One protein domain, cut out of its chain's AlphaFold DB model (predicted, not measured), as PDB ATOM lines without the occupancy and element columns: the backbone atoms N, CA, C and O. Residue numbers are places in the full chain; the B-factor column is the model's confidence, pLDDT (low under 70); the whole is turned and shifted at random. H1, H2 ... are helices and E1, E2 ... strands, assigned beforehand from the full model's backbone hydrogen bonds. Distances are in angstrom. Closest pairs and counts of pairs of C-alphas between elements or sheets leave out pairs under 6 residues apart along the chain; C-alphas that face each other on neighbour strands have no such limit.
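What this domain is: This is residues 129 to 148 and 159 to 276 of the 280 residues of an uncharacterized protein of Postia placenta MAD-698-R-SB12 (UniProt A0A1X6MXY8). A twisted parallel sheet of four strands makes the core, with helices H1 and H3 on one face and H6 crossing the opposite face. H4 runs along the edge strand E4, H2 packs on H3 away from the sheet, and H5 lies far out near H6. The printed part has 138 residues, with six named helices and four named strands in the order E1 H1 H2 E2 H3 E3 H4 E4 H5 H6. The strands stand in the order E1 E2 E3 E4, and the class is mixed, helices and strands. The whole is compact, with a radius of gyration of the C-alphas of 14.6 A and spans of 45 by 35 by 27 A.

Where its parts are: E1, residues 129 to 135, begins at C-alpha 129 (-3.434, 47.705, 19.386) and is 17.5 A long. H1 is residues 136 to 142 and H2 residues 161 to 168. E2, residues 175 to 181, is 20.2 A long; H3, residues 192 to 202, 15.3 A; E3, residues 208 to 214, 19.3 A. H4, residues 224 to 236, is 18.3 A long and begins at (-14.905, 59.322, -4.056). E4 is residues 242 to 245. H5, residues 251 to 261, is 15.3 A long; H6, residues 266 to 273, ends at (-18.330, 55.071, 9.565).

How they stand to each other: The sheet is twisted, its C-alphas up to 4.3 A off the best plane. E1 and E2 are parallel at 7 degrees, with N 132 and O 177 2.8 A apart; E2 and E3 at 19 degrees, with N 180 and O 212 2.8 A apart; E3 and E4 at 36 degrees, with N 211 and O 243 2.8 A apart. E2, H3, E3 and E3, H4, E4 are strand-helix-strand units, a helix between parallel neighbour strands, with right-handed crossovers. H1 is on the sheet, over none of the strands, at a height of 8.2 A. H3, on the same face, runs along E3 at 23 degrees on the local plane. H4 runs along E4 at 7 degrees on the local plane. H6, on the opposite face to H3, runs across E3 at 72 degrees on the local plane. H2 touches H3, closest at the C-alphas of Ile 164 and Ala 202, 5.2 A, at a steep tilt of 45 degrees. H5 is only just not on the sheet, with 4 pairs of C-alphas within 10 A. In H2, H3, H4 and H5 every O i to N i+4 pair is within hydrogen-bond range; H1 has 1 of 3, with 3 of 4 O i to N i+3 pairs, and H6 1 of 4, with 4 of 5.

The domain as a whole: The C-alphas farthest apart, of Pro 148 and Met 260, are 45.0 A apart. Residues 149 to 158 are not printed, and C-alphas 148 and 159 are 12.7 A apart across this cut, which lies in the link from H1 to H2. Of the links that are printed whole, none is long. The mean pLDDT of the printed part is 81.1; residues under 70 include 145 to 148, 184 to 190 and 271 to 276.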
ATOM      1  N   HIS A 129      -3.014  46.676  20.333       92.69
ATOM      2  CA  HIS A 129      -3.434  47.705  19.386       92.69
ATOM      3  C   HIS A 129      -2.212  48.331  18.719       92.69
ATOM      4  O   HIS A 129      -1.308  48.803  19.408       92.69
ATOM      5  N   LEU A 130      -2.220  48.352  17.389       94.00
ATOM      6  CA  LEU A 130      -1.181  48.969  16.577       94.00
ATOM      7  C   LEU A 130      -1.801  50.000  15.633       94.00
ATOM      8  O   LEU A 130      -2.743  49.690  14.899       94.00
ATOM      9  N   LEU A 131      -1.250  51.209  15.636       93.25
ATOM     10  CA  LEU A 131      -1.529  52.239  14.645       93.25
ATOM     11  C   LEU A 131      -0.255  52.542  13.863       93.25
ATOM     12  O   LEU A 131       0.801  52.735  14.454       93.25
ATOM     13  N   VAL A 132      -0.359  52.596  12.540       92.75
ATOM     14  CA  VAL A 132       0.742  52.949  11.644       92.75
ATOM     15  C   VAL A 132       0.343  54.200  10.867       92.75
ATOM     16  O   VAL A 132      -0.497  54.142   9.968       92.75
ATOM     17  N   ASP A 133       0.921  55.331  11.266       88.94
ATOM     18  CA  ASP A 133       0.670  56.673  10.721       88.94
ATOM     19  C   ASP A 133       1.386  56.890   9.375       88.94
ATOM     20  O   ASP A 133       1.016  57.753   8.588       88.94
ATOM     21  N   MET A 134       2.390  56.071   9.063       87.06
ATOM     22  CA  MET A 134       3.074  56.086   7.772       87.06
ATOM     23  C   MET A 134       2.273  55.323   6.699       87.06
ATOM     24  O   MET A 134       1.694  54.274   7.006       87.06
ATOM     25  N   PRO A 135       2.262  55.783   5.430       87.19
ATOM     26  CA  PRO A 135       1.695  55.023   4.321       87.19
ATOM     27  C   PRO A 135       2.202  53.579   4.269       87.19
ATOM     28  O   PRO A 135       3.396  53.325   4.112       87.19
ATOM     29  N   TRP A 136       1.286  52.617   4.358       88.62
ATOM     30  CA  TRP A 136       1.603  51.193   4.441       88.62
ATOM     31  C   TRP A 136       2.415  50.701   3.244       88.62
ATOM     32  O   TRP A 136       3.309  49.882   3.405       88.62
ATOM     33  N   ASN A 137       2.162  51.245   2.050       81.19
ATOM     34  CA  ASN A 137       2.943  50.926   0.857       81.19
ATOM     35  C   ASN A 137       4.438  51.230   1.029       81.19
ATOM     36  O   ASN A 137       5.250  50.476   0.517       81.19
ATOM     37  N   GLN A 138       4.792  52.275   1.779       82.25
ATOM     38  CA  GLN A 138       6.186  52.585   2.094       82.25
ATOM     39  C   GLN A 138       6.705  51.688   3.225       82.25
ATOM     40  O   GLN A 138       7.825  51.204   3.166       82.25
ATOM     41  N   VAL A 139       5.875  51.403   4.236       86.44
ATOM     42  CA  VAL A 139       6.263  50.527   5.357       86.44
ATOM     43  C   VAL A 139       6.622  49.124   4.873       86.44
ATOM     44  O   VAL A 139       7.623  48.571   5.321       86.44
ATOM     45  N   VAL A 140       5.843  48.553   3.948       84.44
ATOM     46  CA  VAL A 140       6.081  47.201   3.411       84.44
ATOM     47  C   VAL A 140       7.441  47.086   2.725       84.44
ATOM     48  O   VAL A 140       8.084  46.047   2.856       84.44
ATOM     49  N   GLU A 141       7.895  48.133   2.036       80.69
ATOM     50  CA  GLU A 141       9.217  48.173   1.390       80.69
ATOM     51  C   GLU A 141      10.366  48.151   2.411       80.69
ATOM     52  O   GLU A 141      11.476  47.721   2.100       80.69
ATOM     53  N   CYS A 142      10.092  48.572   3.646       81.31
ATOM     54  CA  CYS A 142      11.070  48.645   4.725       81.31
ATOM     55  C   CYS A 142      11.098  47.391   5.611       81.31
ATOM     56  O   CYS A 142      12.031  47.261   6.410       81.31
ATOM     57  N   LEU A 143      10.094  46.507   5.510       82.12
ATOM     58  CA  LEU A 143       9.981  45.294   6.327       82.12
ATOM     59  C   LEU A 143      11.119  44.303   6.027       82.12
ATOM     60  O   LEU A 143      11.563  44.206   4.882       82.12
ATOM     61  N   PRO A 144      11.571  43.523   7.028       71.12
ATOM     62  CA  PRO A 144      12.594  42.513   6.804       71.12
ATOM     63  C   PRO A 144      12.118  41.479   5.769       71.12
ATOM     64  O   PRO A 144      10.943  41.091   5.782       71.12
ATOM     65  N   PRO A 145      13.012  41.007   4.881       65.06
ATOM     66  CA  PRO A 145      12.664  39.995   3.896       65.06
ATOM     67  C   PRO A 145      12.214  38.700   4.578       65.06
ATOM     68  O   PRO A 145      12.562  38.417   5.726       65.06
ATOM     69  N   ALA A 146      11.446  37.906   3.833       64.88
ATOM     70  CA  ALA A 146      11.079  36.543   4.201       64.88
ATOM     71  C   ALA A 146      12.275  35.760   4.745       64.88
ATOM     72  O   ALA A 146      13.348  35.817   4.146       64.88
ATOM     73  N   ASP A 147      12.069  34.934   5.770       59.91
ATOM     74  CA  ASP A 147      13.002  33.840   6.023       59.91
ATOM     75  C   ASP A 147      12.928  32.858   4.834       59.91
ATOM     76  O   ASP A 147      11.879  32.228   4.641       59.91
ATOM     77  N   PRO A 148      13.998  32.713   4.025       54.53
ATOM     78  CA  PRO A 148      13.986  31.856   2.842       54.53
ATOM     79  C   PRO A 148      13.863  30.365   3.188       54.53
ATOM     80  O   PRO A 148      13.655  29.547   2.296       54.53
ATOM     81  N   VAL A 159       3.188  36.268  -2.924       51.38
ATOM     82  CA  VAL A 159       3.002  36.591  -1.490       51.38
ATOM     83  C   VAL A 159       4.212  37.399  -1.000       51.38
ATOM     84  O   VAL A 159       5.356  36.990  -1.182       51.38
ATOM     85  N   SER A 160       3.996  38.577  -0.409       60.81
ATOM     86  CA  SER A 160       5.003  39.298   0.370       60.81
ATOM     87  C   SER A 160       5.114  38.635   1.741       60.81
ATOM     88  O   SER A 160       4.426  38.975   2.702       60.81
ATOM     89  N   HIS A 161       6.017  37.667   1.841       70.31
ATOM     90  CA  HIS A 161       6.358  37.009   3.103       70.31
ATOM     91  C   HIS A 161       6.745  37.989   4.225       70.31
ATOM     92  O   HIS A 161       6.609  37.646   5.400       70.31
ATOM     93  N   ALA A 162       7.215  39.190   3.883       80.31
ATOM     94  CA  ALA A 162       7.582  40.223   4.844       80.31
ATOM     95  C   ALA A 162       6.369  40.694   5.669       80.31
ATOM     96  O   ALA A 162       6.465  40.809   6.889       80.31
ATOM     97  N   VAL A 163       5.201  40.877   5.034       87.62
ATOM     98  CA  VAL A 163       3.960  41.286   5.720       87.62
ATOM     99  C   VAL A 163       3.487  40.196   6.676       87.62
ATOM    100  O   VAL A 163       3.196  40.482   7.837       87.62
ATOM    101  N   ILE A 164       3.455  38.944   6.206       87.38
ATOM    102  CA  ILE A 164       3.064  37.797   7.036       87.38
ATOM    103  C   ILE A 164       3.994  37.689   8.246       87.38
ATOM    104  O   ILE A 164       3.527  37.696   9.381       87.38
ATOM    105  N   THR A 165       5.308  37.659   8.007       85.81
ATOM    106  CA  THR A 165       6.323  37.505   9.060       85.81
ATOM    107  C   THR A 165       6.240  38.629  10.091       85.81
ATOM    108  O   THR A 165       6.318  38.372  11.292       85.81
ATOM    109  N   PHE A 166       6.035  39.868   9.638       89.19
ATOM    110  CA  PHE A 166       5.879  41.009  10.527       89.19
ATOM    111  C   PHE A 166       4.674  40.836  11.461       89.19
ATOM    112  O   PHE A 166       4.828  40.932  12.675       89.19
ATOM    113  N   PHE A 167       3.488  40.512  10.941       91.94
ATOM    114  CA  PHE A 167       2.300  40.372  11.793       91.94
ATOM    115  C   PHE A 167       2.272  39.083  12.621       91.94
ATOM    116  O   PHE A 167       1.718  39.093  13.719       91.94
ATOM    117  N   GLU A 168       2.922  38.004  12.174       89.31
ATOM    118  CA  GLU A 168       3.164  36.812  13.003       89.31
ATOM    119  C   GLU A 168       4.014  37.138  14.241       89.31
ATOM    120  O   GLU A 168       3.840  36.520  15.292       89.31
ATOM    121  N   SER A 169       4.900  38.138  14.149       87.38
ATOM    122  CA  SER A 169       5.707  38.597  15.286       87.38
ATOM    123  C   SER A 169       4.908  39.374  16.344       87.38
ATOM    124  O   SER A 169       5.436  39.641  17.420       87.38
ATOM    125  N   ILE A 170       3.628  39.681  16.089       93.06
ATOM    126  CA  ILE A 170       2.734  40.419  16.995       93.06
ATOM    127  C   ILE A 170       1.547  39.518  17.396       93.06
ATOM    128  O   ILE A 170       0.397  39.767  17.018       93.06
ATOM    129  N   PRO A 171       1.781  38.444  18.174       92.38
ATOM    130  CA  PRO A 171       0.809  37.364  18.373       92.38
ATOM    131  C   PRO A 171      -0.481  37.791  19.088       92.38
ATOM    132  O   PRO A 171      -1.502  37.110  18.988       92.38
ATOM    133  N   ARG A 172      -0.455  38.906  19.829       95.12
ATOM    134  CA  ARG A 172      -1.600  39.416  20.601       95.12
ATOM    135  C   ARG A 172      -2.363  40.540  19.902       95.12
ATOM    136  O   ARG A 172      -3.285  41.100  20.498       95.12
ATOM    137  N   LEU A 173      -2.028  40.854  18.650       95.81
ATOM    138  CA  LEU A 173      -2.666  41.937  17.914       95.81
ATOM    139  C   LEU A 173      -4.166  41.673  17.721       95.81
ATOM    140  O   LEU A 173      -4.582  40.694  17.101       95.81
ATOM    141  N   THR A 174      -4.996  42.584  18.230       93.94
ATOM    142  CA  THR A 174      -6.463  42.520  18.100       93.94
ATOM    143  C   THR A 174      -7.040  43.699  17.325       93.94
ATOM    144  O   THR A 174      -8.104  43.548  16.719       93.94
ATOM    145  N   HIS A 175      -6.343  44.835  17.301       92.94
ATOM    146  CA  HIS A 175      -6.764  46.047  16.610       92.94
ATOM    147  C   HIS A 175      -5.602  46.618  15.805       92.94
ATOM    148  O   HIS A 175      -4.523  46.851  16.346       92.94
ATOM    149  N   LEU A 176      -5.834  46.852  14.520       94.75
ATOM    150  CA  LEU A 176      -4.839  47.392  13.604       94.75
ATOM    151  C   LEU A 176      -5.436  48.560  12.828       94.75
ATOM    152  O   LEU A 176      -6.547  48.457  12.308       94.75
ATOM    153  N   CYS A 177      -4.692  49.657  12.751       93.44
ATOM    154  CA  CYS A 177      -5.001  50.807  11.920       93.44
ATOM    155  C   CYS A 177      -3.793  51.102  11.044       93.44
ATOM    156  O   CYS A 177      -2.704  51.327  11.566       93.44
ATOM    157  N   ILE A 178      -3.986  51.110   9.730       93.25
ATOM    158  CA  ILE A 178      -2.935  51.458   8.770       93.25
ATOM    159  C   ILE A 178      -3.431  52.546   7.827       93.25
ATOM    160  O   ILE A 178      -4.613  52.588   7.476       93.25
ATOM    161  N   ARG A 179      -2.524  53.423   7.402       90.31
ATOM    162  CA  ARG A 179      -2.777  54.405   6.346       90.31
ATOM    163  C   ARG A 179      -2.407  53.827   4.988       90.31
ATOM    164  O   ARG A 179      -1.376  53.181   4.858       90.31
ATOM    165  N   ILE A 180      -3.216  54.068   3.963       88.56
ATOM    166  CA  ILE A 180      -2.938  53.631   2.593       88.56
ATOM    167  C   ILE A 180      -3.167  54.787   1.617       88.56
ATOM    168  O   ILE A 180      -4.221  55.421   1.639       88.56
ATOM    169  N   VAL A 181      -2.191  55.014   0.733       86.94
ATOM    170  CA  VAL A 181      -2.232  56.055  -0.303       86.94
ATOM    171  C   VAL A 181      -2.895  55.526  -1.574       86.94
ATOM    172  O   VAL A 181      -2.288  54.749  -2.309       86.94
ATOM    173  N   VAL A 182      -4.136  55.940  -1.833       84.25
ATOM    174  CA  VAL A 182      -5.016  55.400  -2.878       84.25
ATOM    175  C   VAL A 182      -5.122  56.242  -4.153       84.25
ATOM    176  O   VAL A 182      -5.672  55.754  -5.143       84.25
ATOM    177  N   GLY A 183      -4.561  57.455  -4.189       75.12
ATOM    178  CA  GLY A 183      -4.800  58.422  -5.276       75.12
ATOM    179  C   GLY A 183      -4.428  57.936  -6.684       75.12
ATOM    180  O   GLY A 183      -5.031  58.354  -7.668       75.12
ATOM    181  N   ASN A 184      -3.496  56.983  -6.801       68.00
ATOM    182  CA  ASN A 184      -3.090  56.391  -8.085       68.00
ATOM    183  C   ASN A 184      -3.602  54.956  -8.313       68.00
ATOM    184  O   ASN A 184      -3.237  54.313  -9.299       68.00
ATOM    185  N   MET A 185      -4.453  54.424  -7.433       68.00
ATOM    186  CA  MET A 185      -4.825  53.002  -7.454       68.00
ATOM    187  C   MET A 185      -5.797  52.604  -8.544       68.00
ATOM    188  O   MET A 185      -5.709  51.488  -9.053       68.00
ATOM    189  N   VAL A 186      -6.670  53.524  -8.956       59.56
ATOM    190  CA  VAL A 186      -7.640  53.295 -10.038       59.56
ATOM    191  C   VAL A 186      -6.930  52.939 -11.360       59.56
ATOM    192  O   VAL A 186      -7.528  52.343 -12.248       59.56
ATOM    193  N   ARG A 187      -5.623  53.225 -11.474       60.09
ATOM    194  CA  ARG A 187      -4.769  52.893 -12.626       60.09
ATOM    195  C   ARG A 187      -4.102  51.507 -12.547       60.09
ATOM    196  O   ARG A 187      -3.282  51.195 -13.403       60.09
ATOM    197  N   GLY A 188      -4.455  50.673 -11.559       55.09
ATOM    198  CA  GLY A 188      -4.116  49.240 -11.525       55.09
ATOM    199  C   GLY A 188      -2.848  48.842 -10.758       55.09
ATOM    200  O   GLY A 188      -2.377  47.724 -10.933       55.09
ATOM    201  N   ALA A 189      -2.285  49.715  -9.916       54.22
ATOM    202  CA  ALA A 189      -0.917  49.541  -9.410       54.22
ATOM    203  C   ALA A 189      -0.758  49.244  -7.906       54.22
ATOM    204  O   ALA A 189       0.380  49.191  -7.447       54.22
ATOM    205  N   CYS A 190      -1.824  49.059  -7.112       63.56
ATOM    206  CA  CYS A 190      -1.634  48.799  -5.677       63.56
ATOM    207  C   CYS A 190      -2.106  47.415  -5.217       63.56
ATOM    208  O   CYS A 190      -3.301  47.116  -5.295       63.56
ATOM    209  N   PRO A 191      -1.205  46.595  -4.644       78.12
ATOM    210  CA  PRO A 191      -1.532  45.274  -4.132       78.12
ATOM    211  C   PRO A 191      -2.213  45.328  -2.748       78.12
ATOM    212  O   PRO A 191      -1.966  44.449  -1.924       78.12
ATOM    213  N   ILE A 192      -3.087  46.315  -2.466       84.25
ATOM    214  CA  ILE A 192      -3.754  46.417  -1.149       84.25
ATOM    215  C   ILE A 192      -4.428  45.100  -0.791       84.25
ATOM    216  O   ILE A 192      -4.254  44.598   0.312       84.25
ATOM    217  N   ILE A 193      -5.220  44.553  -1.713       86.12
ATOM    218  CA  ILE A 193      -6.028  43.361  -1.448       86.12
ATOM    219  C   ILE A 193      -5.144  42.199  -1.008       86.12
ATOM    220  O   ILE A 193      -5.442  41.542  -0.013       86.12
ATOM    221  N   LYS A 194      -4.003  42.026  -1.676       84.75
ATOM    222  CA  LYS A 194      -2.985  41.060  -1.282       84.75
ATOM    223  C   LYS A 194      -2.470  41.330   0.137       84.75
ATOM    224  O   LYS A 194      -2.518  40.423   0.964       84.75
ATOM    225  N   TRP A 195      -2.043  42.556   0.453       88.62
ATOM    226  CA  TRP A 195      -1.573  42.889   1.805       88.62
ATOM    227  C   TRP A 195      -2.638  42.634   2.871       88.62
ATOM    228  O   TRP A 195      -2.330  42.109   3.934       88.62
ATOM    229  N   LEU A 196      -3.904  42.952   2.600       90.19
ATOM    230  CA  LEU A 196      -4.997  42.700   3.539       90.19
ATOM    231  C   LEU A 196      -5.215  41.203   3.774       90.19
ATOM    232  O   LEU A 196      -5.439  40.799   4.914       90.19
ATOM    233  N   HIS A 197      -5.115  40.372   2.733       89.56
ATOM    234  CA  HIS A 197      -5.151  38.920   2.899       89.56
ATOM    235  C   HIS A 197      -3.976  38.413   3.737       89.56
ATOM    236  O   HIS A 197      -4.198  37.616   4.645       89.56
ATOM    237  N   GLU A 198      -2.760  38.903   3.498       89.94
ATOM    238  CA  GLU A 198      -1.563  38.541   4.272       89.94
ATOM    239  C   GLU A 198      -1.698  38.924   5.749       89.94
ATOM    240  O   GLU A 198      -1.444  38.102   6.631       89.94
ATOM    241  N   ILE A 199      -2.179  40.140   6.022       92.94
ATOM    242  CA  ILE A 199      -2.456  40.631   7.376       92.94
ATOM    243  C   ILE A 199      -3.473  39.729   8.075       92.94
ATOM    244  O   ILE A 199      -3.237  39.288   9.196       92.94
ATOM    245  N   LEU A 200      -4.609  39.442   7.433       91.31
ATOM    246  CA  LEU A 200      -5.669  38.625   8.033       91.31
ATOM    247  C   LEU A 200      -5.270  37.151   8.176       91.31
ATOM    248  O   LEU A 200      -5.760  36.468   9.079       91.31
ATOM    249  N   TYR A 201      -4.392  36.661   7.300       90.81
ATOM    250  CA  TYR A 201      -3.824  35.324   7.387       90.81
ATOM    251  C   TYR A 201      -2.880  35.188   8.588       90.81
ATOM    252  O   TYR A 201      -3.002  34.213   9.335       90.81
ATOM    253  N   ALA A 202      -1.983  36.163   8.781       90.31
ATOM    254  CA  ALA A 202      -1.007  36.192   9.870       90.31
ATOM    255  C   ALA A 202      -1.663  36.508  11.224       90.31
ATOM    256  O   ALA A 202      -1.489  35.785  12.204       90.31
ATOM    257  N   ALA A 203      -2.501  37.544  11.276       92.31
ATOM    258  CA  ALA A 203      -3.196  37.995  12.476       92.31
ATOM    259  C   ALA A 203      -4.632  37.444  12.531       92.31
ATOM    260  O   ALA A 203      -5.615  38.186  12.523       92.31
ATOM    261  N   ARG A 204      -4.791  36.118  12.626       89.31
ATOM    262  CA  ARG A 204      -6.123  35.458  12.611       89.31
ATOM    263  C   ARG A 204      -7.059  35.915  13.736       89.31
ATOM    264  O   ARG A 204      -8.284  35.858  13.596       89.31
ATOM    265  N   HIS A 205      -6.476  36.365  14.846       91.25
ATOM    266  CA  HIS A 205      -7.172  36.869  16.030       91.25
ATOM    267  C   HIS A 205      -7.574  38.348  15.926       91.25
ATOM    268  O   HIS A 205      -8.222  38.865  16.840       91.25
ATOM    269  N   LEU A 206      -7.223  39.019  14.824       92.69
ATOM    270  CA  LEU A 206      -7.545  40.418  14.595       92.69
ATOM    271  C   LEU A 206      -9.065  40.615  14.599       92.69
ATOM    272  O   LEU A 206      -9.805  40.033  13.797       92.69
ATOM    273  N   ARG A 207      -9.529  41.441  15.539       90.62
ATOM    274  CA  ARG A 207     -10.943  41.770  15.745       90.62
ATOM    275  C   ARG A 207     -11.356  42.978  14.916       90.62
ATOM    276  O   ARG A 207     -12.489  43.015  14.439       90.62
ATOM    277  N   ARG A 208     -10.462  43.958  14.761       88.69
ATOM    278  CA  ARG A 208     -10.700  45.165  13.960       88.69
ATOM    279  C   ARG A 208      -9.486  45.502  13.106       88.69
ATOM    280  O   ARG A 208      -8.375  45.598  13.623       88.69
ATOM    281  N   LEU A 209      -9.734  45.727  11.819       92.06
ATOM    282  CA  LEU A 209      -8.780  46.295  10.876       92.06
ATOM    283  C   LEU A 209      -9.379  47.578  10.314       92.06
ATOM    284  O   LEU A 209     -10.429  47.528   9.679       92.06
ATOM    285  N   VAL A 210      -8.741  48.713  10.573       91.69
ATOM    286  CA  VAL A 210      -9.125  50.019  10.038       91.69
ATOM    287  C   VAL A 210      -8.096  50.464   9.009       91.69
ATOM    288  O   VAL A 210      -6.894  50.403   9.258       91.69
ATOM    289  N   ILE A 211      -8.572  50.939   7.866       91.06
ATOM    290  CA  ILE A 211      -7.748  51.506   6.804       91.06
ATOM    291  C   ILE A 211      -8.095  52.982   6.668       91.06
ATOM    292  O   ILE A 211      -9.224  53.314   6.315       91.06
ATOM    293  N   GLN A 212      -7.129  53.859   6.926       90.88
ATOM    294  CA  GLN A 212      -7.230  55.273   6.578       90.88
ATOM    295  C   GLN A 212      -6.821  55.442   5.114       90.88
ATOM    296  O   GLN A 212      -5.658  55.240   4.765       90.88
ATOM    297  N   CYS A 213      -7.777  55.767   4.254       88.50
ATOM    298  CA  CYS A 213      -7.557  55.989   2.833       88.50
ATOM    299  C   CYS A 213      -7.245  57.462   2.593       88.50
ATOM    300  O   CYS A 213      -8.037  58.327   2.965       88.50
ATOM    301  N   VAL A 214      -6.119  57.731   1.943       88.12
ATOM    302  CA  VAL A 214      -5.665  59.087   1.615       88.12
ATOM    303  C   VAL A 214      -5.224  59.143   0.160       88.12
ATOM    304  O   VAL A 214      -4.730  58.148  -0.358       88.12
ATOM    305  N   ASP A 215      -5.393  60.266  -0.529       86.31
ATOM    306  CA  ASP A 215      -4.983  60.363  -1.938       86.31
ATOM    307  C   ASP A 215      -3.457  60.500  -2.094       86.31
ATOM    308  O   ASP A 215      -2.894  60.070  -3.103       86.31
ATOM    309  N   ASP A 216      -2.769  61.007  -1.070       84.00
ATOM    310  CA  ASP A 216      -1.325  61.235  -1.058       84.00
ATOM    311  C   ASP A 216      -0.693  60.987   0.326       84.00
ATOM    312  O   ASP A 216      -1.369  60.735   1.324       84.00
ATOM    313  N   ALA A 217       0.640  61.059   0.388       75.50
ATOM    314  CA  ALA A 217       1.403  60.864   1.621       75.50
ATOM    315  C   ALA A 217       1.239  62.001   2.648       75.50
ATOM    316  O   ALA A 217       1.679  61.840   3.785       75.50
ATOM    317  N   THR A 218       0.632  63.131   2.265       76.25
ATOM    318  CA  THR A 218       0.340  64.244   3.184       76.25
ATOM    319  C   THR A 218      -0.953  64.039   3.967       76.25
ATOM    320  O   THR A 218      -1.208  64.768   4.919       76.25
ATOM    321  N   GLY A 219      -1.739  63.018   3.611       78.94
ATOM    322  CA  GLY A 219      -2.995  62.703   4.282       78.94
ATOM    323  C   GLY A 219      -4.223  63.345   3.636       78.94
ATOM    324  O   GLY A 219      -5.279  63.414   4.268       78.94
ATOM    325  N   SER A 220      -4.123  63.808   2.384       84.75
ATOM    326  CA  SER A 220      -5.272  64.385   1.681       84.75
ATOM    327  C   SER A 220      -6.433  63.395   1.632       84.75
ATOM    328  O   SER A 220      -6.232  62.190   1.456       84.75
ATOM    329  N   SER A 221      -7.657  63.905   1.784       84.94
ATOM    330  CA  SER A 221      -8.864  63.070   1.771       84.94
ATOM    331  C   SER A 221      -8.951  62.237   0.495       84.94
ATOM    332  O   SER A 221      -8.605  62.704  -0.585       84.94
ATOM    333  N   CYS A 222      -9.430  61.005   0.636       85.75
ATOM    334  CA  CYS A 222      -9.588  60.071  -0.468       85.75
ATOM    335  C   CYS A 222     -10.673  60.540  -1.444       85.75
ATOM    336  O   CYS A 222     -11.798  60.854  -1.037       85.75
ATOM    337  N   SER A 223     -10.370  60.521  -2.742       86.06
ATOM    338  CA  SER A 223     -11.364  60.763  -3.784       86.06
ATOM    339  C   SER A 223     -12.507  59.739  -3.738       86.06
ATOM    340  O   SER A 223     -12.332  58.557  -3.429       86.06
ATOM    341  N   GLN A 224     -13.715  60.177  -4.104       84.75
ATOM    342  CA  GLN A 224     -14.905  59.322  -4.056       84.75
ATOM    343  C   GLN A 224     -14.781  58.078  -4.954       84.75
ATOM    344  O   GLN A 224     -15.293  57.012  -4.606       84.75
ATOM    345  N   ASP A 225     -14.095  58.195  -6.091       84.31
ATOM    346  CA  ASP A 225     -13.907  57.088  -7.027       84.31
ATOM    347  C   ASP A 225     -12.920  56.047  -6.490       84.31
ATOM    348  O   ASP A 225     -13.231  54.852  -6.503       84.31
ATOM    349  N   ALA A 226     -11.774  56.480  -5.945       83.44
ATOM    350  CA  ALA A 226     -10.811  55.577  -5.312       83.44
ATOM    351  C   ALA A 226     -11.438  54.851  -4.113       83.44
ATOM    352  O   ALA A 226     -11.283  53.637  -3.962       83.44
ATOM    353  N   TRP A 227     -12.225  55.575  -3.315       84.56
ATOM    354  CA  TRP A 227     -12.991  55.013  -2.209       84.56
ATOM    355  C   TRP A 227     -13.977  53.929  -2.654       84.56
ATOM    356  O   TRP A 227     -13.967  52.818  -2.121       84.56
ATOM    357  N   ARG A 228     -14.837  54.239  -3.636       85.12
ATOM    358  CA  ARG A 228     -15.840  53.299  -4.161       85.12
ATOM    359  C   ARG A 228     -15.183  52.050  -4.725       85.12
ATOM    360  O   ARG A 228     -15.632  50.946  -4.420       85.12
ATOM    361  N   TRP A 229     -14.118  52.231  -5.504       85.25
ATOM    362  CA  TRP A 229     -13.350  51.125  -6.056       85.25
ATOM    363  C   TRP A 229     -12.791  50.236  -4.941       85.25
ATOM    364  O   TRP A 229     -13.021  49.029  -4.960       85.25
ATOM    365  N   LEU A 230     -12.138  50.816  -3.927       85.81
ATOM    366  CA  LEU A 230     -11.569  50.045  -2.822       85.81
ATOM    367  C   LEU A 230     -12.652  49.290  -2.045       85.81
ATOM    368  O   LEU A 230     -12.493  48.103  -1.768       85.81
ATOM    369  N   ASN A 231     -13.776  49.943  -1.749       85.81
ATOM    370  CA  ASN A 231     -14.894  49.302  -1.066       85.81
ATOM    371  C   ASN A 231     -15.447  48.113  -1.872       85.81
ATOM    372  O   ASN A 231     -15.666  47.033  -1.320       85.81
ATOM    373  N   GLN A 232     -15.602  48.265  -3.193       85.75
ATOM    374  CA  GLN A 232     -16.003  47.168  -4.075       85.75
ATOM    375  C   GLN A 232     -14.987  46.019  -4.041       85.75
ATOM    376  O   GLN A 232     -15.385  44.859  -3.925       85.75
ATOM    377  N   GLN A 233     -13.686  46.320  -4.082       86.38
ATOM    378  CA  GLN A 233     -12.643  45.299  -3.987       86.38
ATOM    379  C   GLN A 233     -12.704  44.538  -2.658       86.38
ATOM    380  O   GLN A 233     -12.599  43.311  -2.662       86.38
ATOM    381  N   LEU A 234     -12.936  45.211  -1.527       87.56
ATOM    382  CA  LEU A 234     -13.090  44.536  -0.233       87.56
ATOM    383  C   LEU A 234     -14.283  43.573  -0.215       87.56
ATOM    384  O   LEU A 234     -14.157  42.448   0.273       87.56
ATOM    385  N   VAL A 235     -15.428  43.995  -0.759       85.06
ATOM    386  CA  VAL A 235     -16.642  43.166  -0.830       85.06
ATOM    387  C   VAL A 235     -16.417  41.949  -1.726       85.06
ATOM    388  O   VAL A 235     -16.691  40.825  -1.300       85.06
ATOM    389  N   CYS A 236     -15.874  42.150  -2.930       85.50
ATOM    390  CA  CYS A 236     -15.595  41.073  -3.883       85.50
ATOM    391  C   CYS A 236     -14.609  40.037  -3.319       85.50
ATOM    392  O   CYS A 236     -14.784  38.840  -3.539       85.50
ATOM    393  N   ASN A 237     -13.621  40.482  -2.538       83.81
ATOM    394  CA  ASN A 237     -12.608  39.620  -1.920       83.81
ATOM    395  C   ASN A 237     -12.996  39.120  -0.514       83.81
ATOM    396  O   ASN A 237     -12.180  38.520   0.184       83.81
ATOM    397  N   LYS A 238     -14.252  39.325  -0.085       85.31
ATOM    398  CA  LYS A 238     -14.795  38.850   1.204       85.31
ATOM    399  C   LYS A 238     -14.037  39.369   2.437       85.31
ATOM    400  O   LYS A 238     -14.008  38.722   3.487       85.31
ATOM    401  N   LEU A 239     -13.461  40.567   2.352       85.62
ATOM    402  CA  LEU A 239     -12.682  41.214   3.413       85.62
ATOM    403  C   LEU A 239     -13.576  41.977   4.415       85.62
ATOM    404  O   LEU A 239     -13.298  43.111   4.792       85.62
ATOM    405  N   TYR A 240     -14.653  41.350   4.902       80.44
ATOM    406  CA  TYR A 240     -15.701  42.003   5.717       80.44
ATOM    407  C   TYR A 240     -15.246  42.526   7.096       80.44
ATOM    408  O   TYR A 240     -15.982  43.243   7.784       80.44
ATOM    409  N   ARG A 241     -14.047  42.131   7.540       79.44
ATOM    410  CA  ARG A 241     -13.432  42.589   8.800       79.44
ATOM    411  C   ARG A 241     -12.716  43.935   8.665       79.44
ATOM    412  O   ARG A 241     -12.307  44.494   9.680       79.44
ATOM    413  N   VAL A 242     -12.568  44.428   7.439       87.31
ATOM    414  CA  VAL A 242     -11.900  45.688   7.126       87.31
ATOM    415  C   VAL A 242     -12.919  46.824   7.181       87.31
ATOM    416  O   VAL A 242     -13.949  46.778   6.515       87.31
ATOM    417  N   ASN A 243     -12.625  47.839   7.984       88.06
ATOM    418  CA  ASN A 243     -13.334  49.110   8.002       88.06
ATOM    419  C   ASN A 243     -12.475  50.138   7.266       88.06
ATOM    420  O   ASN A 243     -11.277  50.238   7.522       88.06
ATOM    421  N   LEU A 244     -13.082  50.918   6.386       86.62
ATOM    422  CA  LEU A 244     -12.396  52.001   5.696       86.62
ATOM    423  C   LEU A 244     -12.740  53.343   6.362       86.62
ATOM    424  O   LEU A 244     -13.854  53.516   6.858       86.62
ATOM    425  N   LEU A 245     -11.822  54.308   6.309       87.94
ATOM    426  CA  LEU A 245     -12.043  55.729   6.608       87.94
ATOM    427  C   LEU A 245     -11.559  56.571   5.418       87.94
ATOM    428  O   LEU A 245     -10.420  56.376   4.998       87.94
ATOM    429  N   PRO A 246     -12.370  57.483   4.847       86.56
ATOM    430  CA  PRO A 246     -12.010  58.208   3.620       86.56
ATOM    431  C   PRO A 246     -11.069  59.399   3.873       86.56
ATOM    432  O   PRO A 246     -10.956  60.300   3.045       86.56
ATOM    433  N   PHE A 247     -10.426  59.427   5.036       84.19
ATOM    434  CA  PHE A 247      -9.532  60.477   5.495       84.19
ATOM    435  C   PHE A 247      -8.507  59.884   6.464       84.19
ATOM    436  O   PHE A 247      -8.744  58.841   7.088       84.19
ATOM    437  N   SER A 248      -7.377  60.570   6.626       85.69
ATOM    438  CA  SER A 248      -6.485  60.342   7.759       85.69
ATOM    439  C   SER A 248      -6.937  61.132   8.973       85.69
ATOM    440  O   SER A 248      -7.408  62.259   8.858       85.69
ATOM    441  N   LEU A 249      -6.741  60.539  10.144       82.00
ATOM    442  CA  LEU A 249      -6.789  61.270  11.403       82.00
ATOM    443  C   LEU A 249      -5.377  61.689  11.789       82.00
ATOM    444  O   LEU A 249      -4.423  60.951  11.526       82.00
ATOM    445  N   GLU A 250      -5.262  62.835  12.447       83.00
ATOM    446  CA  GLU A 250      -3.999  63.267  13.026       83.00
ATOM    447  C   GLU A 250      -3.656  62.397  14.238       83.00
ATOM    448  O   GLU A 250      -4.450  62.217  15.163       83.00
ATOM    449  N   THR A 251      -2.456  61.820  14.235       82.81
ATOM    450  CA  THR A 251      -2.037  60.899  15.299       82.81
ATOM    451  C   THR A 251      -1.828  61.613  16.644       82.81
ATOM    452  O   THR A 251      -1.994  60.993  17.694       82.81
ATOM    453  N   SER A 252      -1.541  62.919  16.628       81.56
ATOM    454  CA  SER A 252      -1.544  63.794  17.811       81.56
ATOM    455  C   SER A 252      -2.915  63.838  18.486       81.56
ATOM    456  O   SER A 252      -3.003  63.591  19.685       81.56
ATOM    457  N   ASP A 253      -3.987  64.046  17.719       81.31
ATOM    458  CA  ASP A 253      -5.355  64.089  18.253       81.31
ATOM    459  C   ASP A 253      -5.756  62.746  18.868       81.31
ATOM    460  O   ASP A 253      -6.403  62.678  19.916       81.31
ATOM    461  N   LEU A 254      -5.351  61.648  18.220       79.62
ATOM    462  CA  LEU A 254      -5.587  60.298  18.728       79.62
ATOM    463  C   LEU A 254      -4.840  60.038  20.036       79.62
ATOM    464  O   LEU A 254      -5.384  59.393  20.935       79.62
ATOM    465  N   TRP A 255      -3.610  60.534  20.136       83.06
ATOM    466  CA  TRP A 255      -2.801  60.434  21.339       83.06
ATOM    467  C   TRP A 255      -3.396  61.234  22.490       83.06
ATOM    468  O   TRP A 255      -3.592  60.687  23.572       83.06
ATOM    469  N   ASP A 256      -3.743  62.496  22.258       81.38
ATOM    470  CA  ASP A 256      -4.324  63.346  23.293       81.38
ATOM    471  C   ASP A 256      -5.688  62.786  23.748       81.38
ATOM    472  O   ASP A 256      -5.973  62.734  24.946       81.38
ATOM    473  N   GLY A 257      -6.486  62.232  22.828       75.19
ATOM    474  CA  GLY A 257      -7.699  61.484  23.166       75.19
ATOM    475  C   GLY A 257      -7.438  60.256  24.050       75.19
ATOM    476  O   GLY A 257      -8.163  60.036  25.025       75.19
ATOM    477  N   LEU A 258      -6.386  59.481  23.764       75.31
ATOM    478  CA  LEU A 258      -5.966  58.355  24.604       75.31
ATOM    479  C   LEU A 258      -5.532  58.816  25.999       75.31
ATOM    480  O   LEU A 258      -5.935  58.203  26.988       75.31
ATOM    481  N   LEU A 259      -4.763  59.904  26.093       74.50
ATOM    482  CA  LEU A 259      -4.333  60.461  27.377       74.50
ATOM    483  C   LEU A 259      -5.518  60.909  28.241       74.50
ATOM    484  O   LEU A 259      -5.486  60.737  29.459       74.50
ATOM    485  N   MET A 260      -6.565  61.454  27.621       71.75
ATOM    486  CA  MET A 260      -7.746  61.958  28.325       71.75
ATOM    487  C   MET A 260      -8.696  60.850  28.793       71.75
ATOM    488  O   MET A 260      -9.341  60.987  29.831       71.75
ATOM    489  N   THR A 261      -8.811  59.765  28.030       69.31
ATOM    490  CA  THR A 261      -9.879  58.761  28.209       69.31
ATOM    491  C   THR A 261      -9.355  57.411  28.701       69.31
ATOM    492  O   THR A 261     -10.137  56.537  29.075       69.31
ATOM    493  N   GLY A 262      -8.031  57.220  28.719       63.59
ATOM    494  CA  GLY A 262      -7.378  55.964  29.097       63.59
ATOM    495  C   GLY A 262      -7.545  54.842  28.067       63.59
ATOM    496  O   GLY A 262      -7.126  53.709  28.312       63.59
ATOM    497  N   GLY A 263      -8.149  55.130  26.911       63.81
ATOM    498  CA  GLY A 263      -8.379  54.164  25.848       63.81
ATOM    499  C   GLY A 263      -8.419  54.818  24.473       63.81
ATOM    500  O   GLY A 263      -8.662  56.008  24.322       63.81
ATOM    501  N   PHE A 264      -8.195  54.028  23.427       66.12
ATOM    502  CA  PHE A 264      -8.397  54.509  22.065       66.12
ATOM    503  C   PHE A 264      -9.895  54.545  21.733       66.12
ATOM    504  O   PHE A 264     -10.429  53.623  21.110       66.12
ATOM    505  N   GLU A 265     -10.573  55.636  22.088       67.62
ATOM    506  CA  GLU A 265     -11.948  55.904  21.631       67.62
ATOM    507  C   GLU A 265     -12.072  55.891  20.103       67.62
ATOM    508  O   GLU A 265     -13.143  55.615  19.557       67.62
ATOM    509  N   PHE A 266     -10.959  56.133  19.406       74.25
ATOM    510  CA  PHE A 266     -10.818  55.961  17.966       74.25
ATOM    511  C   PHE A 266     -11.515  54.701  17.447       74.25
ATOM    512  O   PHE A 266     -12.312  54.777  16.511       74.25
ATOM    513  N   TRP A 267     -11.270  53.546  18.074       76.56
ATOM    514  CA  TRP A 267     -11.814  52.281  17.586       76.56
ATOM    515  C   TRP A 267     -13.337  52.254  17.646       76.56
ATOM    516  O   TRP A 267     -13.956  51.611  16.796       76.56
ATOM    517  N   GLU A 268     -13.943  52.929  18.619       74.25
ATOM    518  CA  GLU A 268     -15.395  53.046  18.749       74.25
ATOM    519  C   GLU A 268     -15.965  54.019  17.715       74.25
ATOM    520  O   GLU A 268     -16.898  53.640  17.007       74.25
ATOM    521  N   LYS A 269     -15.330  55.181  17.503       69.31
ATOM    522  CA  LYS A 269     -15.724  56.144  16.455       69.31
ATOM    523  C   LYS A 269     -15.720  55.515  15.058       69.31
ATOM    524  O   LYS A 269     -16.608  55.777  14.255       69.31
ATOM    525  N   THR A 270     -14.786  54.603  14.769       70.19
ATOM    526  CA  THR A 270     -14.758  53.912  13.463       70.19
ATOM    527  C   THR A 270     -15.978  53.026  13.185       70.19
ATOM    528  O   THR A 270     -16.249  52.713  12.025       70.19
ATOM    529  N   LYS A 271     -16.748  52.627  14.212       67.69
ATOM    530  CA  LYS A 271     -17.986  51.854  14.017       67.69
ATOM    531  C   LYS A 271     -19.062  52.666  13.303       67.69
ATOM    532  O   LYS A 271     -19.825  52.093  12.531       67.69
ATOM    533  N   GLU A 272     -19.105  53.973  13.538       63.28
ATOM    534  CA  GLU A 272     -20.109  54.879  12.969       63.28
ATOM    535  C   GLU A 272     -19.929  55.027  11.452       63.28
ATOM    536  O   GLU A 272     -20.903  55.070  10.699       63.28
ATOM    537  N   TYR A 273     -18.679  54.979  10.985       60.59
ATOM    538  CA  TYR A 273     -18.330  55.071   9.565       60.59
ATOM    539  C   TYR A 273     -18.567  53.774   8.784       60.59
ATOM    540  O   TYR A 273     -18.643  53.800   7.560       60.59
ATOM    541  N   LYS A 274     -18.778  52.642   9.471       53.44
ATOM    542  CA  LYS A 274     -19.153  51.372   8.829       53.44
ATOM    543  C   LYS A 274     -20.548  51.427   8.181       53.44
ATOM    544  O   LYS A 274     -20.872  50.572   7.363       53.44
ATOM    545  N   ALA A 275     -21.371  52.408   8.565       42.75
ATOM    546  CA  ALA A 275     -22.791  52.498   8.222       42.75
ATOM    547  C   ALA A 275     -23.139  53.585   7.186       42.75
ATOM    548  O   ALA A 275     -24.302  53.701   6.798       42.75
ATOM    549  N   GLN A 276     -22.176  54.395   6.742       44.12
ATOM    550  CA  GLN A 276     -22.461  55.551   5.895       44.12
ATOM    551  C   GLN A 276     -22.067  55.261   4.439       44.12
ATOM    552  O   GLN A 276     -20.937  54.889   4.157       44.12
TER     553      GLN A 276